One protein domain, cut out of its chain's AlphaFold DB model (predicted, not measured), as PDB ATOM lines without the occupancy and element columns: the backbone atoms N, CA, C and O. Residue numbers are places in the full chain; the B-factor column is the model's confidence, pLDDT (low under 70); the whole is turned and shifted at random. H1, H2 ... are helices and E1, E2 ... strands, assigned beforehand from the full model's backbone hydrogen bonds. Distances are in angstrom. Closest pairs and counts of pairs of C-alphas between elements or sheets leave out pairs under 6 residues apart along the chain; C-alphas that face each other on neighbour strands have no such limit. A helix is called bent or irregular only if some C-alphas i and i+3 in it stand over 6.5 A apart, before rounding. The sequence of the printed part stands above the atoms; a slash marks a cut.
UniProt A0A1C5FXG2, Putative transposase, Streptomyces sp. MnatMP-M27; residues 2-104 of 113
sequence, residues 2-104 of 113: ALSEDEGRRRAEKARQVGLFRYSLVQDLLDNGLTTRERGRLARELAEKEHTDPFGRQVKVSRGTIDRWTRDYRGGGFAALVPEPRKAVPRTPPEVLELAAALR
ATOM      1  N   ALA A   2     -25.473  17.960 -23.810       62.34
ATOM      2  CA  ALA A   2     -25.549  18.817 -25.012       62.34
ATOM      3  C   ALA A   2     -24.911  18.228 -26.301       62.34
ATOM      4  O   ALA A   2     -25.468  18.367 -27.386       62.34
ATOM      5  N   LEU A   3     -23.776  17.518 -26.195       63.28
ATOM      6  CA  LEU A   3     -23.091  16.895 -27.348       63.28
ATOM      7  C   LEU A   3     -23.940  15.807 -28.036       63.28
ATOM      8  O   LEU A   3     -23.988  15.733 -29.261       63.28
ATOM      9  N   SER A   4     -24.669  15.004 -27.255       68.44
ATOM     10  CA  SER A   4     -25.527  13.930 -27.777       68.44
ATOM     11  C   SER A   4     -26.766  14.448 -28.515       68.44
ATOM     12  O   SER A   4     -27.238  13.810 -29.459       68.44
ATOM     13  N   GLU A   5     -27.298  15.606 -28.114       73.00
ATOM     14  CA  GLU A   5     -28.450  16.235 -28.773       73.00
ATOM     15  C   GLU A   5     -28.062  16.842 -30.124       73.00
ATOM     16  O   GLU A   5     -28.769  16.674 -31.120       73.00
ATOM     17  N   ASP A   6     -26.908  17.502 -30.173       77.31
ATOM     18  CA  ASP A   6     -26.358  18.110 -31.379       77.31
ATOM     19  C   ASP A   6     -25.991  17.054 -32.443       77.31
ATOM     20  O   ASP A   6     -26.370  17.169 -33.613       77.31
ATOM     21  N   GLU A   7     -25.390  15.934 -32.036       79.19
ATOM     22  CA  GLU A   7     -25.202  14.770 -32.910       79.19
ATOM     23  C   GLU A   7     -26.526  14.195 -33.429       79.19
ATOM     24  O   GLU A   7     -26.621  13.784 -34.591       79.19
ATOM     25  N   GLY A   8     -27.561  14.177 -32.583       81.31
ATOM     26  CA  GLY A   8     -28.917  13.786 -32.958       81.31
ATOM     27  C   GLY A   8     -29.479  14.660 -34.076       81.31
ATOM     28  O   GLY A   8     -29.952  14.137 -35.089       81.31
ATOM     29  N   ARG A   9     -29.352  15.984 -33.937       82.31
ATOM     30  CA  ARG A   9     -29.793  16.956 -34.951       82.31
ATOM     31  C   ARG A   9     -29.034  16.790 -36.264       82.31
ATOM     32  O   ARG A   9     -29.669  16.716 -37.316       82.31
ATOM     33  N   ARG A  10     -27.704  16.642 -36.219       85.06
ATOM     34  CA  ARG A  10     -26.881  16.409 -37.421       85.06
ATOM     35  C   ARG A  10     -27.260  15.118 -38.141       85.06
ATOM     36  O   ARG A  10     -27.303  15.091 -39.369       85.06
ATOM     37  N   ARG A  11     -27.541  14.037 -37.405       84.75
ATOM     38  CA  ARG A  11     -28.003  12.768 -37.994       84.75
ATOM     39  C   ARG A  11     -29.373  12.909 -38.647       84.75
ATOM     40  O   ARG A  11     -29.555  12.410 -39.754       84.75
ATOM     41  N   ALA A  12     -30.305  13.602 -37.996       86.75
ATOM     42  CA  ALA A  12     -31.628  13.859 -38.553       86.75
ATOM     43  C   ALA A  12     -31.554  14.707 -39.834       86.75
ATOM     44  O   ALA A  12     -32.245  14.407 -40.802       86.75
ATOM     45  N   GLU A  13     -30.679  15.713 -39.870       88.94
ATOM     46  CA  GLU A  13     -30.454  16.531 -41.067       88.94
ATOM     47  C   GLU A  13     -29.890  15.702 -42.224       88.94
ATOM     48  O   GLU A  13     -30.452  15.698 -43.317       88.94
ATOM     49  N   LYS A  14     -28.858  14.895 -41.962       88.00
ATOM     50  CA  LYS A  14     -28.314  13.959 -42.958       88.00
ATOM     51  C   LYS A  14     -29.381  12.993 -43.476       88.00
ATOM     52  O   LYS A  14     -29.441  12.727 -44.673       88.00
ATOM     53  N   ALA A  15     -30.237  12.476 -42.594       88.38
ATOM     54  CA  ALA A  15     -31.332  11.600 -42.993       88.38
ATOM     55  C   ALA A  15     -32.337  12.330 -43.900       88.38
ATOM     56  O   ALA A  15     -32.727  11.785 -44.932       88.38
ATOM     57  N   ARG A  16     -32.707  13.575 -43.576       90.25
ATOM     58  CA  ARG A  16     -33.577  14.399 -44.430       90.25
ATOM     59  C   ARG A  16     -32.979  14.625 -45.814       90.25
ATOM     60  O   ARG A  16     -33.678  14.414 -46.800       90.25
ATOM     61  N   GLN A  17     -31.696  14.976 -45.897       91.50
ATOM     62  CA  GLN A  17     -30.998  15.159 -47.174       91.50
ATOM     63  C   GLN A  17     -31.034  13.886 -48.032       91.50
ATOM     64  O   GLN A  17     -31.341  13.946 -49.220       91.50
ATOM     65  N   VAL A  18     -30.808  12.719 -47.419       90.00
ATOM     66  CA  VAL A  18     -30.940  11.427 -48.110       90.00
ATOM     67  C   VAL A  18     -32.383  11.174 -48.558       90.00
ATOM     68  O   VAL A  18     -32.598  10.665 -49.655       90.00
ATOM     69  N   GLY A  19     -33.381  11.535 -47.748       90.62
ATOM     70  CA  GLY A  19     -34.792  11.459 -48.136       90.62
ATOM     71  C   GLY A  19     -35.106  12.318 -49.363       90.62
ATOM     72  O   GLY A  19     -35.729  11.829 -50.303       90.62
ATOM     73  N   LEU A  20     -34.617  13.563 -49.395       94.00
ATOM     74  CA  LEU A  20     -34.784  14.482 -50.529       94.00
ATOM     75  C   LEU A  20     -34.135  13.944 -51.804       94.00
ATOM     76  O   LEU A  20     -34.742  14.003 -52.867       94.00
ATOM     77  N   PHE A  21     -32.944  13.359 -51.694       91.75
ATOM     78  CA  PHE A  21     -32.284  12.693 -52.815       91.75
ATOM     79  C   PHE A  21     -33.081  11.505 -53.351       91.75
ATOM     80  O   PHE A  21     -33.273  11.354 -54.551       91.75
ATOM     81  N   ARG A  22     -33.595  10.650 -52.465       93.12
ATOM     82  CA  ARG A  22     -34.443   9.527 -52.886       93.12
ATOM     83  C   ARG A  22     -35.704  10.019 -53.573       93.12
ATOM     84  O   ARG A  22     -36.098   9.446 -54.583       93.12
ATOM     85  N   TYR A  23     -36.309  11.076 -53.036       93.44
ATOM     86  CA  TYR A  23     -37.486  11.702 -53.617       93.44
ATOM     87  C   TYR A  23     -37.193  12.266 -55.007       93.44
ATOM     88  O   TYR A  23     -37.957  11.990 -55.927       93.44
ATOM     89  N   SER A  24     -36.066  12.961 -55.194       91.75
ATOM     90  CA  SER A  24     -35.726  13.538 -56.496       91.75
ATOM     91  C   SER A  24     -35.570  12.486 -57.594       91.75
ATOM     92  O   SER A  24     -35.873  12.774 -58.747       91.75
ATOM     93  N   LEU A  25     -35.165  11.264 -57.228       91.06
ATOM     94  CA  LEU A  25     -35.063  10.126 -58.142       91.06
ATOM     95  C   LEU A  25     -36.404   9.469 -58.465       91.06
ATOM     96  O   LEU A  25     -36.558   8.920 -59.551       91.06
ATOM     97  N   VAL A  26     -37.358   9.460 -57.531       92.88
ATOM     98  CA  VAL A  26     -38.636   8.756 -57.731       92.88
ATOM     99  C   VAL A  26     -39.789   9.670 -58.117       92.88
ATOM    100  O   VAL A  26     -40.790   9.145 -58.584       92.88
ATOM    101  N   GLN A  27     -39.677  10.996 -57.961       91.38
ATOM    102  CA  GLN A  27     -40.773  11.939 -58.229       91.38
ATOM    103  C   GLN A  27     -41.385  11.759 -59.626       91.38
ATOM    104  O   GLN A  27     -42.606  11.688 -59.745       91.38
ATOM    105  N   ASP A  28     -40.553  11.537 -60.647       88.25
ATOM    106  CA  ASP A  28     -41.006  11.314 -62.025       88.25
ATOM    107  C   ASP A  28     -41.788   9.997 -62.170       88.25
ATOM    108  O   ASP A  28     -42.688   9.882 -62.992       88.25
ATOM    109  N   LEU A  29     -41.498   8.990 -61.340       89.88
ATOM    110  CA  LEU A  29     -42.189   7.691 -61.330       89.88
ATOM    111  C   LEU A  29     -43.516   7.719 -60.562       89.88
ATOM    112  O   LEU A  29     -44.298   6.757 -60.627       89.88
ATOM    113  N   LEU A  30     -43.761   8.785 -59.797       88.81
ATOM    114  CA  LEU A  30     -44.972   8.952 -59.003       88.81
ATOM    115  C   LEU A  30     -46.148   9.484 -59.818       88.81
ATOM    116  O   LEU A  30     -47.271   9.409 -59.321       88.81
ATOM    117  N   ASP A  31     -45.922   9.944 -61.050       88.38
ATOM    118  CA  ASP A  31     -46.996  10.407 -61.920       88.38
ATOM    119  C   ASP A  31     -48.050   9.296 -62.141       88.38
ATOM    120  O   ASP A  31     -47.764   8.156 -62.546       88.38
ATOM    121  N   ASN A  32     -49.297   9.640 -61.810       82.88
ATOM    122  CA  ASN A  32     -50.459   8.766 -61.932       82.88
ATOM    123  C   ASN A  32     -50.872   8.562 -63.395       82.88
ATOM    124  O   ASN A  32     -51.527   7.564 -63.687       82.88
ATOM    125  N   GLY A  33     -50.458   9.453 -64.302       87.50
ATOM    126  CA  GLY A  33     -50.667   9.319 -65.744       87.50
ATOM    127  C   GLY A  33     -49.784   8.255 -66.401       87.50
ATOM    128  O   GLY A  33     -50.118   7.772 -67.480       87.50
ATOM    129  N   LEU A  34     -48.693   7.835 -65.749       88.94
ATOM    130  CA  LEU A  34     -47.777   6.848 -66.317       88.94
ATOM    131  C   LEU A  34     -48.347   5.432 -66.268       88.94
ATOM    132  O   LEU A  34     -48.697   4.897 -65.207       88.94
ATOM    133  N   THR A  35     -48.296   4.757 -67.409       91.50
ATOM    134  CA  THR A  35     -48.540   3.321 -67.485       91.50
ATOM    135  C   THR A  35     -47.427   2.532 -66.787       91.50
ATOM    136  O   THR A  35     -46.293   2.987 -66.602       91.50
ATOM    137  N   THR A  36     -47.711   1.274 -66.438       87.75
ATOM    138  CA  THR A  36     -46.709   0.359 -65.860       87.75
ATOM    139  C   THR A  36     -45.473   0.205 -66.753       87.75
ATOM    140  O   THR A  36     -44.355   0.084 -66.250       87.75
ATOM    141  N   ARG A  37     -45.654   0.239 -68.081       90.44
ATOM    142  CA  ARG A  37     -44.561   0.104 -69.051       90.44
ATOM    143  C   ARG A  37     -43.670   1.347 -69.084       90.44
ATOM    144  O   ARG A  37     -42.451   1.201 -69.129       90.44
ATOM    145  N   GLU A  38     -44.257   2.539 -69.037       91.62
ATOM    146  CA  GLU A  38     -43.513   3.805 -69.011       91.62
ATOM    147  C   GLU A  38     -42.727   3.959 -67.713       91.62
ATOM    148  O   GLU A  38     -41.526   4.221 -67.766       91.62
ATOM    149  N   ARG A  39     -43.337   3.654 -66.557       91.00
ATOM    150  CA  ARG A  39     -42.607   3.626 -65.276       91.00
ATOM    151  C   ARG A  39     -41.425   2.665 -65.314       91.00
ATOM    152  O   ARG A  39     -40.339   3.007 -64.866       91.00
ATOM    153  N   GLY A  40     -41.618   1.468 -65.871       90.19
ATOM    154  CA  GLY A  40     -40.544   0.484 -66.002       90.19
ATOM    155  C   GLY A  40     -39.388   0.962 -66.887       90.19
ATOM    156  O   GLY A  40     -38.235   0.644 -66.598       90.19
ATOM    157  N   ARG A  41     -39.683   1.737 -67.940       92.94
ATOM    158  CA  ARG A  41     -38.666   2.355 -68.800       92.94
ATOM    159  C   ARG A  41     -37.908   3.450 -68.051       92.94
ATOM    160  O   ARG A  41     -36.688   3.373 -67.977       92.94
ATOM    161  N   LEU A  42     -38.620   4.386 -67.427       92.00
ATOM    162  CA  LEU A  42     -38.022   5.474 -66.647       92.00
ATOM    163  C   LEU A  42     -37.145   4.943 -65.505       92.00
ATOM    164  O   LEU A  42     -36.012   5.380 -65.333       92.00
ATOM    165  N   ALA A  43     -37.614   3.931 -64.771       90.81
ATOM    166  CA  ALA A  43     -36.835   3.314 -63.699       90.81
ATOM    167  C   ALA A  43     -35.553   2.641 -64.219       90.81
ATOM    168  O   ALA A  43     -34.539   2.615 -63.521       90.81
ATOM    169  N   ARG A  44     -35.576   2.098 -65.445       91.94
ATOM    170  CA  ARG A  44     -34.384   1.543 -66.098       91.94
ATOM    171  C   ARG A  44     -33.413   2.645 -66.517       91.94
ATOM    172  O   ARG A  44     -32.229   2.521 -66.226       91.94
ATOM    173  N   GLU A  45     -33.905   3.716 -67.128       93.00
ATOM    174  CA  GLU A  45     -33.084   4.869 -67.519       93.00
ATOM    175  C   GLU A  45     -32.409   5.514 -66.303       93.00
ATOM    176  O   GLU A  45     -31.218   5.813 -66.334       93.00
ATOM    177  N   LEU A  46     -33.141   5.670 -65.198       90.62
ATOM    178  CA  LEU A  46     -32.585   6.145 -63.933       90.62
ATOM    179  C   LEU A  46     -31.531   5.179 -63.379       90.62
ATOM    180  O   LEU A  46     -30.505   5.628 -62.883       90.62
ATOM    181  N   ALA A  47     -31.740   3.867 -63.481       91.19
ATOM    182  CA  ALA A  47     -30.777   2.882 -62.991       91.19
ATOM    183  C   ALA A  47     -29.488   2.794 -63.829       91.19
ATOM    184  O   ALA A  47     -28.456   2.324 -63.342       91.19
ATOM    185  N   GLU A  48     -29.541   3.199 -65.096       91.56
ATOM    186  CA  GLU A  48     -28.378   3.230 -65.984       91.56
ATOM    187  C   GLU A  48     -27.491   4.461 -65.720       91.56
ATOM    188  O   GLU A  48     -26.272   4.360 -65.885       91.56
ATOM    189  N   LYS A  49     -28.076   5.562 -65.224       89.81
ATOM    190  CA  LYS A  49     -27.391   6.821 -64.894       89.81
ATOM    191  C   LYS A  49     -26.660   6.775 -63.546       89.81
ATOM    192  O   LYS A  49     -27.061   6.076 -62.613       89.81
ATOM    193  N   GLU A  50     -25.596   7.566 -63.450       89.94
ATOM    194  CA  GLU A  50     -24.965   7.922 -62.178       89.94
ATOM    195  C   GLU A  50     -25.653   9.150 -61.584       89.94
ATOM    196  O   GLU A  50     -26.047  10.069 -62.304       89.94
ATOM    197  N   HIS A  51     -25.804   9.149 -60.262       90.75
ATOM    198  CA  HIS A  51     -26.485  10.203 -59.520       90.75
ATOM    199  C   HIS A  51     -25.551  10.797 -58.487       90.75
ATOM    200  O   HIS A  51     -24.787  10.083 -57.842       90.75
ATOM    201  N   THR A  52     -25.664  12.101 -58.271       90.38
ATOM    202  CA  THR A  52     -24.915  12.768 -57.208       90.38
ATOM    203  C   THR A  52     -25.723  12.710 -55.917       90.38
ATOM    204  O   THR A  52     -26.787  13.317 -55.814       90.38
ATOM    205  N   ASP A  53     -25.223  11.964 -54.938       86.06
ATOM    206  CA  ASP A  53     -25.767  11.930 -53.581       86.06
ATOM    207  C   ASP A  53     -25.575  13.304 -52.896       86.06
ATOM    208  O   ASP A  53     -24.615  14.011 -53.213       86.06
ATOM    209  N   PRO A  54     -26.420  13.706 -51.931       85.25
ATOM    210  CA  PRO A  54     -26.326  14.959 -51.168       85.25
ATOM    211  C   PRO A  54     -24.966  15.233 -50.520       85.25
ATOM    212  O   PRO A  54     -24.676  16.378 -50.180       85.25
ATOM    213  N   PHE A  55     -24.124  14.212 -50.345       85.62
ATOM    214  CA  PHE A  55     -22.760  14.358 -49.833       85.62
ATOM    215  C   PHE A  55     -21.693  14.455 -50.941       85.62
ATOM    216  O   PHE A  55     -20.507  14.300 -50.651       85.62
ATOM    217  N   GLY A  56     -22.094  14.669 -52.199       86.44
ATOM    218  CA  GLY A  56     -21.212  14.883 -53.352       86.44
ATOM    219  C   GLY A  56     -20.619  13.612 -53.967       86.44
ATOM    220  O   GLY A  56     -19.712  13.692 -54.791       86.44
ATOM    221  N   ARG A  57     -21.097  12.426 -53.573       86.56
ATOM    222  CA  ARG A  57     -20.604  11.144 -54.102       86.56
ATOM    223  C   ARG A  57     -21.411  10.729 -55.325       86.56
ATOM    224  O   ARG A  57     -22.636  10.807 -55.293       86.56
ATOM    225  N   GLN A  58     -20.738  10.214 -56.350       89.19
ATOM    226  CA  GLN A  58     -21.419   9.547 -57.459       89.19
ATOM    227  C   GLN A  58     -21.887   8.163 -57.011       89.19
ATOM    228  O   GLN A  58     -21.102   7.357 -56.506       89.19
ATOM    229  N   VAL A  59     -23.182   7.899 -57.159       88.44
ATOM    230  CA  VAL A  59     -23.818   6.640 -56.786       88.44
ATOM    231  C   VAL A  59     -24.660   6.115 -57.938       88.44
ATOM    232  O   VAL A  59     -25.441   6.839 -58.554       88.44
ATOM    233  N   LYS A  60     -24.539   4.815 -58.202       91.06
ATOM    234  CA  LYS A  60     -25.425   4.105 -59.121       91.06
ATOM    235  C   LYS A  60     -26.488   3.367 -58.323       91.06
ATOM    236  O   LYS A  60     -26.173   2.510 -57.497       91.06
ATOM    237  N   VAL A  61     -27.750   3.708 -58.556       89.69
ATOM    238  CA  VAL A  61     -28.884   3.116 -57.840       89.69
ATOM    239  C   VAL A  61     -29.520   2.047 -58.718       89.69
ATOM    240  O   VAL A  61     -29.884   2.303 -59.858       89.69
ATOM    241  N   SER A  62     -29.665   0.828 -58.199       89.88
ATOM    242  CA  SER A  62     -30.290  -0.255 -58.960       89.88
ATOM    243  C   SER A  62     -31.784  -0.005 -59.175       89.88
ATOM    244  O   SER A  62     -32.466   0.544 -58.307       89.88
ATOM    245  N   ARG A  63     -32.329  -0.517 -60.285       91.56
ATOM    246  CA  ARG A  63     -33.771  -0.461 -60.571       91.56
ATOM    247  C   ARG A  63     -34.617  -0.977 -59.403       91.56
ATOM    248  O   ARG A  63     -35.577  -0.330 -59.012       91.56
ATOM    249  N   GLY A  64     -34.231  -2.104 -58.798       89.69
ATOM    250  CA  GLY A  64     -34.958  -2.672 -57.656       89.69
ATOM    251  C   GLY A  64     -35.008  -1.742 -56.435       89.69
ATOM    252  O   GLY A  64     -35.974  -1.773 -55.677       89.69
ATOM    253  N   THR A  65     -33.999  -0.882 -56.260       92.00
ATOM    254  CA  THR A  65     -33.985   0.129 -55.193       92.00
ATOM    255  C   THR A  65     -34.932   1.285 -55.504       92.00
ATOM    256  O   THR A  65     -35.673   1.705 -54.620       92.00
ATOM    257  N   ILE A  66     -34.947   1.747 -56.755       92.94
ATOM    258  CA  ILE A  66     -35.860   2.790 -57.245       92.94
ATOM    259  C   ILE A  66     -37.321   2.322 -57.131       92.94
ATOM    260  O   ILE A  66     -38.167   3.027 -56.578       92.94
ATOM    261  N   ASP A  67     -37.606   1.093 -57.572       91.31
ATOM    262  CA  ASP A  67     -38.929   0.469 -57.464       91.31
ATOM    263  C   ASP A  67     -39.373   0.350 -55.995       91.31
ATOM    264  O   ASP A  67     -40.529   0.628 -55.667       91.31
ATOM    265  N   ARG A  68     -38.457  -0.028 -55.090       93.19
ATOM    266  CA  ARG A  68     -38.736  -0.087 -53.649       93.19
ATOM    267  C   ARG A  68     -39.087   1.289 -53.090       93.19
ATOM    268  O   ARG A  68     -40.145   1.421 -52.495       93.19
ATOM    269  N   TRP A  69     -38.273   2.313 -53.341       94.50
ATOM    270  CA  TRP A  69     -38.554   3.677 -52.872       94.50
ATOM    271  C   TRP A  69     -39.879   4.223 -53.404       94.50
ATOM    272  O   TRP A  69     -40.610   4.889 -52.679       94.50
ATOM    273  N   THR A  70     -40.236   3.886 -54.643       92.06
ATOM    274  CA  THR A  70     -41.528   4.269 -55.227       92.06
ATOM    275  C   THR A  70     -42.694   3.642 -54.452       92.06
ATOM    276  O   THR A  70     -43.698   4.305 -54.188       92.06
ATOM    277  N   ARG A  71     -42.573   2.367 -54.054       91.12
ATOM    278  CA  ARG A  71     -43.571   1.681 -53.213       91.12
ATOM    279  C   ARG A  71     -43.622   2.259 -51.803       91.12
ATOM    280  O   ARG A  71     -44.717   2.530 -51.321       91.12
ATOM    281  N   ASP A  72     -42.463   2.486 -51.188       90.88
ATOM    282  CA  ASP A  72     -42.349   3.065 -49.846       90.88
ATOM    283  C   ASP A  72     -43.036   4.438 -49.798       90.88
ATOM    284  O   ASP A  72     -43.860   4.692 -48.922       90.88
ATOM    285  N   TYR A  73     -42.790   5.291 -50.800       92.31
ATOM    286  CA  TYR A  73     -43.432   6.601 -50.897       92.31
ATOM    287  C   TYR A  73     -44.950   6.505 -51.077       92.31
ATOM    288  O   TYR A  73     -45.697   7.261 -50.463       92.31
ATOM    289  N   ARG A  74     -45.445   5.569 -51.892       89.38
ATOM    290  CA  ARG A  74     -46.896   5.384 -52.058       89.38
ATOM    291  C   ARG A  74     -47.580   4.887 -50.785       89.38
ATOM    292  O   ARG A  74     -48.741   5.211 -50.573       89.38
ATOM    293  N   GLY A  75     -46.877   4.110 -49.958       90.12
ATOM    294  CA  GLY A  75     -47.406   3.581 -48.701       90.12
ATOM    295  C   GLY A  75     -47.276   4.529 -47.505       90.12
ATOM    296  O   GLY A  75     -48.144   4.526 -46.640       90.12
ATOM    297  N   GLY A  76     -46.208   5.332 -47.440       85.88
ATOM    298  CA  GLY A  76     -45.869   6.137 -46.257       85.88
ATOM    299  C   GLY A  76     -45.351   7.549 -46.549       85.88
ATOM    300  O   GLY A  76     -44.814   8.208 -45.658       85.88
ATOM    301  N   GLY A  77     -45.491   8.025 -47.787       91.88
ATOM    302  CA  GLY A  77     -45.081   9.361 -48.213       91.88
ATOM    303  C   GLY A  77     -43.578   9.609 -48.081       91.88
ATOM    304  O   GLY A  77     -42.752   8.696 -48.098       91.88
ATOM    305  N   PHE A  78     -43.205  10.879 -47.927       88.06
ATOM    306  CA  PHE A  78     -41.801  11.277 -47.812       88.06
ATOM    307  C   PHE A  78     -41.109  10.693 -46.572       88.06
ATOM    308  O   PHE A  78     -39.934  10.337 -46.636       88.06
ATOM    309  N   ALA A  79     -41.831  10.548 -45.456       88.56
ATOM    310  CA  ALA A  79     -41.276   9.988 -44.225       88.56
ATOM    311  C   ALA A  79     -40.711   8.573 -44.437       88.56
ATOM    312  O   ALA A  79     -39.664   8.254 -43.885       88.56
ATOM    313  N   ALA A  80     -41.335   7.770 -45.308       90.00
ATOM    314  CA  ALA A  80     -40.853   6.437 -45.666       90.00
ATOM    315  C   ALA A  80     -39.559   6.449 -46.505       90.00
ATOM    316  O   ALA A  80     -38.816   5.468 -46.528       90.00
ATOM    317  N   LEU A  81     -39.250   7.564 -47.178       88.94
ATOM    318  CA  LEU A  81     -37.988   7.738 -47.900       88.94
ATOM    319  C   LEU A  81     -36.846   8.172 -46.982       88.94
ATOM    320  O   LEU A  81     -35.684   7.885 -47.287       88.94
ATOM    321  N   VAL A  82     -37.141   8.841 -45.869       88.94
ATOM    322  CA  VAL A  82     -36.128   9.267 -44.902       88.94
ATOM    323  C   VAL A  82     -35.588   8.025 -44.183       88.94
ATOM    324  O   VAL A  82     -36.356   7.297 -43.558       88.94
ATOM    325  N   PRO A  83     -34.275   7.728 -44.258       80.38
ATOM    326  CA  PRO A  83     -33.708   6.613 -43.521       80.38
ATOM    327  C   PRO A  83     -33.889   6.851 -42.023       80.38
ATOM    328  O   PRO A  83     -33.288   7.756 -41.444       80.38
ATOM    329  N   GLU A  84     -34.706   6.010 -41.402       69.88
ATOM    330  CA  GLU A  84     -34.882   6.023 -39.961       69.88
ATOM    331  C   GLU A  84     -33.540   5.679 -39.288       69.88
ATOM    332  O   GLU A  84     -32.803   4.808 -39.783       69.88
ATOM    333  N   PRO A  85     -33.154   6.369 -38.197       58.00
ATOM    334  CA  PRO A  85     -31.945   6.033 -37.461       58.00
ATOM    335  C   PRO A  85     -32.049   4.581 -37.001       58.00
ATOM    336  O   PRO A  85     -32.819   4.248 -36.100       58.00
ATOM    337  N   ARG A  86     -31.284   3.697 -37.648       53.09
ATOM    338  CA  ARG A  86     -31.263   2.278 -37.296       53.09
ATOM    339  C   ARG A  86     -30.907   2.179 -35.815       53.09
ATOM    340  O   ARG A  86     -29.818   2.596 -35.425       53.09
ATOM    341  N   LYS A  87     -31.782   1.576 -35.004       44.94
ATOM    342  CA  LYS A  87     -31.422   1.034 -33.685       44.94
ATOM    343  C   LYS A  87     -30.533  -0.195 -33.904       44.94
ATOM    344  O   LYS A  87     -30.936  -1.324 -33.659       44.94
ATOM    345  N   ALA A  88     -29.353   0.009 -34.480       41.53
ATOM    346  CA  ALA A  88     -28.360  -1.039 -34.601       41.53
ATOM    347  C   ALA A  88     -27.731  -1.208 -33.216       41.53
ATOM    348  O   ALA A  88     -26.909  -0.393 -32.808       41.53
ATOM    349  N   VAL A  89     -28.135  -2.244 -32.480       38.53
ATOM    350  CA  VAL A  89     -27.284  -2.772 -31.409       38.53
ATOM    351  C   VAL A  89     -26.039  -3.314 -32.121       38.53
ATOM    352  O   VAL A  89     -26.184  -4.205 -32.965       38.53
ATOM    353  N   PRO A  90     -24.836  -2.758 -31.893       41.44
ATOM    354  CA  PRO A  90     -23.646  -3.184 -32.612       41.44
ATOM    355  C   PRO A  90     -23.317  -4.622 -32.208       41.44
ATOM    356  O   PRO A  90     -22.900  -4.884 -31.085       41.44
ATOM    357  N   ARG A  91     -23.512  -5.576 -33.121       45.88
ATOM    358  CA  ARG A  91     -23.047  -6.959 -32.951       45.88
ATOM    359  C   ARG A  91     -21.739  -7.194 -33.698       45.88
ATOM    360  O   ARG A  91     -21.637  -8.081 -34.540       45.88
ATOM    361  N   THR A  92     -20.726  -6.389 -33.391       45.97
ATOM    362  CA  THR A  92     -19.334  -6.726 -33.717       45.97
ATOM    363  C   THR A  92     -18.397  -6.016 -32.733       45.97
ATOM    364  O   THR A  92     -18.454  -4.787 -32.651       45.97
ATOM    365  N   PRO A  93     -17.581  -6.753 -31.955       42.97
ATOM    366  CA  PRO A  93     -16.552  -6.174 -31.098       42.97
ATOM    367  C   PRO A  93     -15.549  -5.342 -31.921       42.97
ATOM    368  O   PRO A  93     -15.227  -5.726 -33.049       42.97
ATOM    369  N   PRO A  94     -15.043  -4.221 -31.376       46.03
ATOM    370  CA  PRO A  94     -14.177  -3.269 -32.085       46.03
ATOM    371  C   PRO A  94     -12.856  -3.878 -32.583       46.03
ATOM    372  O   PRO A  94     -12.263  -3.368 -33.528       46.03
ATOM    373  N   GLU A  95     -12.440  -5.008 -32.017       46.66
ATOM    374  CA  GLU A  95     -11.210  -5.729 -32.365       46.66
ATOM    375  C   GLU A  95     -11.222  -6.308 -33.797       46.66
ATOM    376  O   GLU A  95     -10.169  -6.508 -34.395       46.66
ATOM    377  N   VAL A  96     -12.399  -6.516 -34.406       49.69
ATOM    378  CA  VAL A  96     -12.524  -7.094 -35.764       49.69
ATOM    379  C   VAL A  96     -12.385  -6.037 -36.879       49.69
ATOM    380  O   VAL A  96     -12.127  -6.378 -38.034       49.69
ATOM    381  N   LEU A  97     -12.514  -4.743 -36.561       43.09
ATOM    382  CA  LEU A  97     -12.418  -3.657 -37.552       43.09
ATOM    383  C   LEU A  97     -10.969  -3.292 -37.915       43.09
ATOM    384  O   LEU A  97     -10.709  -2.924 -39.060       43.09
ATOM    385  N   GLU A  98     -10.024  -3.465 -36.990       45.69
ATOM    386  CA  GLU A  98      -8.590  -3.243 -37.232       45.69
ATOM    387  C   GLU A  98      -7.996  -4.310 -38.177       45.69
ATOM    388  O   GLU A  98      -7.207  -3.992 -39.069       45.69
ATOM    389  N   LEU A  99      -8.452  -5.568 -38.092       41.84
ATOM    390  CA  LEU A  99      -7.965  -6.651 -38.961       41.84
ATOM    391  C   LEU A  99      -8.470  -6.531 -40.416       41.84
ATOM    392  O   LEU A  99      -7.775  -6.913 -41.360       41.84
ATOM    393  N   ALA A 100      -9.660  -5.957 -40.625       38.75
ATOM    394  CA  ALA A 100     -10.235  -5.759 -41.959       38.75
ATOM    395  C   ALA A 100      -9.553  -4.628 -42.756       38.75
ATOM    396  O   ALA A 100      -9.570  -4.647 -43.991       38.75
ATOM    397  N   ALA A 101      -8.926  -3.663 -42.074       43.09
ATOM    398  CA  ALA A 101      -8.133  -2.617 -42.718       43.09
ATOM    399  C   ALA A 101      -6.789  -3.154 -43.253       43.09
ATOM    400  O   ALA A 101      -6.349  -2.741 -44.326       43.09
ATOM    401  N   ALA A 102      -6.179  -4.129 -42.571       43.25
ATOM    402  CA  ALA A 102      -4.879  -4.689 -42.947       43.25
ATOM    403  C   ALA A 102      -4.918  -5.597 -44.196       43.25
ATOM    404  O   ALA A 102      -3.938  -5.673 -44.934       43.25
ATOM    405  N   LEU A 103      -6.047  -6.246 -44.501       49.56
ATOM    406  CA  LEU A 103      -6.156  -7.169 -45.645       49.56
ATOM    407  C   LEU A 103      -6.527  -6.496 -46.975       49.56
ATOM    408  O   LEU A 103      -6.334  -7.082 -48.039       49.56
ATOM    409  N   ARG A 104      -7.028  -5.255 -46.959       32.94
ATOM    410  CA  ARG A 104      -7.429  -4.555 -48.193       32.94
ATOM    411  C   ARG A 104      -6.260  -3.870 -48.916       32.94
ATOM    412  O   ARG A 104      -6.426  -3.450 -50.057       32.94
TER     413      ARG A 104
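AT A GLANCE: This is residues 2 to 104 of the 113 residues of the protein "Putative transposase" of Streptomyces sp. MnatMP-M27 (UniProt A0A1C5FXG2). One long helix, H1, meets two crossed helices, H2 and H3, over its second half, and a small hairpin of strands, E1 and E2, sits at the end of H2. Residues 2 to 7 of H1 stick out at one end, and residues 86 to 104, with the short helix H4, form a tail away from the body. The printed part has 103 residues, in the order H1 H2 E1 E2 H3 H4; the sheet E1 - E2 is antiparallel and the class is mostly helix. The whole is loose, with a radius of gyration of the C-alphas of 17.4 A and spans of 52 by 38 by 25 A.

IN THESE COORDINATES: E1 is residues 50 to 52, 6.9 A, and E2 is 58 to 60, 7.0 A. H1 is residues 2 to 30, 40.4 A, from C-alpha 2 at (-25.549, 18.817, -25.012). H2 is 36 to 48, 18.6 A; H3 is 63 to 81, 15.7 A. H4 is 95 to 103, 14.3 A, ending at C-alpha 103 (-6.156, -7.169, -45.645).

HOW THE PARTS SIT: E1 and E2 form a hairpin, with N 51 and O 59 within hydrogen-bond range at 2.9 A. The closest C-alphas of H2 and E2, Ala 47 and Lys 60, are 6.7 A apart. H2 touches H3, closest C-alphas Ala 47 and Arg 63 at 5.1 A, only just about perpendicular at 73 degrees. H1 touches H3 with residues 18 to 30 alone, closest C-alphas Gly 19 and Leu 81 at 4.9 A, a steep tilt of 61 degrees, opposite ways. H1 touches H2 with residues 25 to 29 alone, closest C-alphas Leu 29 and Arg 39 at 5.7 A. H1 and H3 are irregular: C-alphas 25 and 28 are 7.2 A apart, and 75 and 78 are 9.6 A apart, with a kink of 118 degrees near residue 75. H4 is apart from H1, H2, H3, E1 and E2. Every O i to N i+4 pair is within hydrogen-bond range in H2, against 23 of 25 in H1, 11 of 15 in H3 and 0 of 5 in H4, where 2 of 6 O i to N i+3 pairs are.

THE WHOLE: The farthest C-alphas, Gly 33 and Glu 95, are 53.8 A apart. The printed part has no cut; the link from H3 to H4 is long, with 13 residues. Residues 2 to 4 and 84 to 104 have pLDDT under 70.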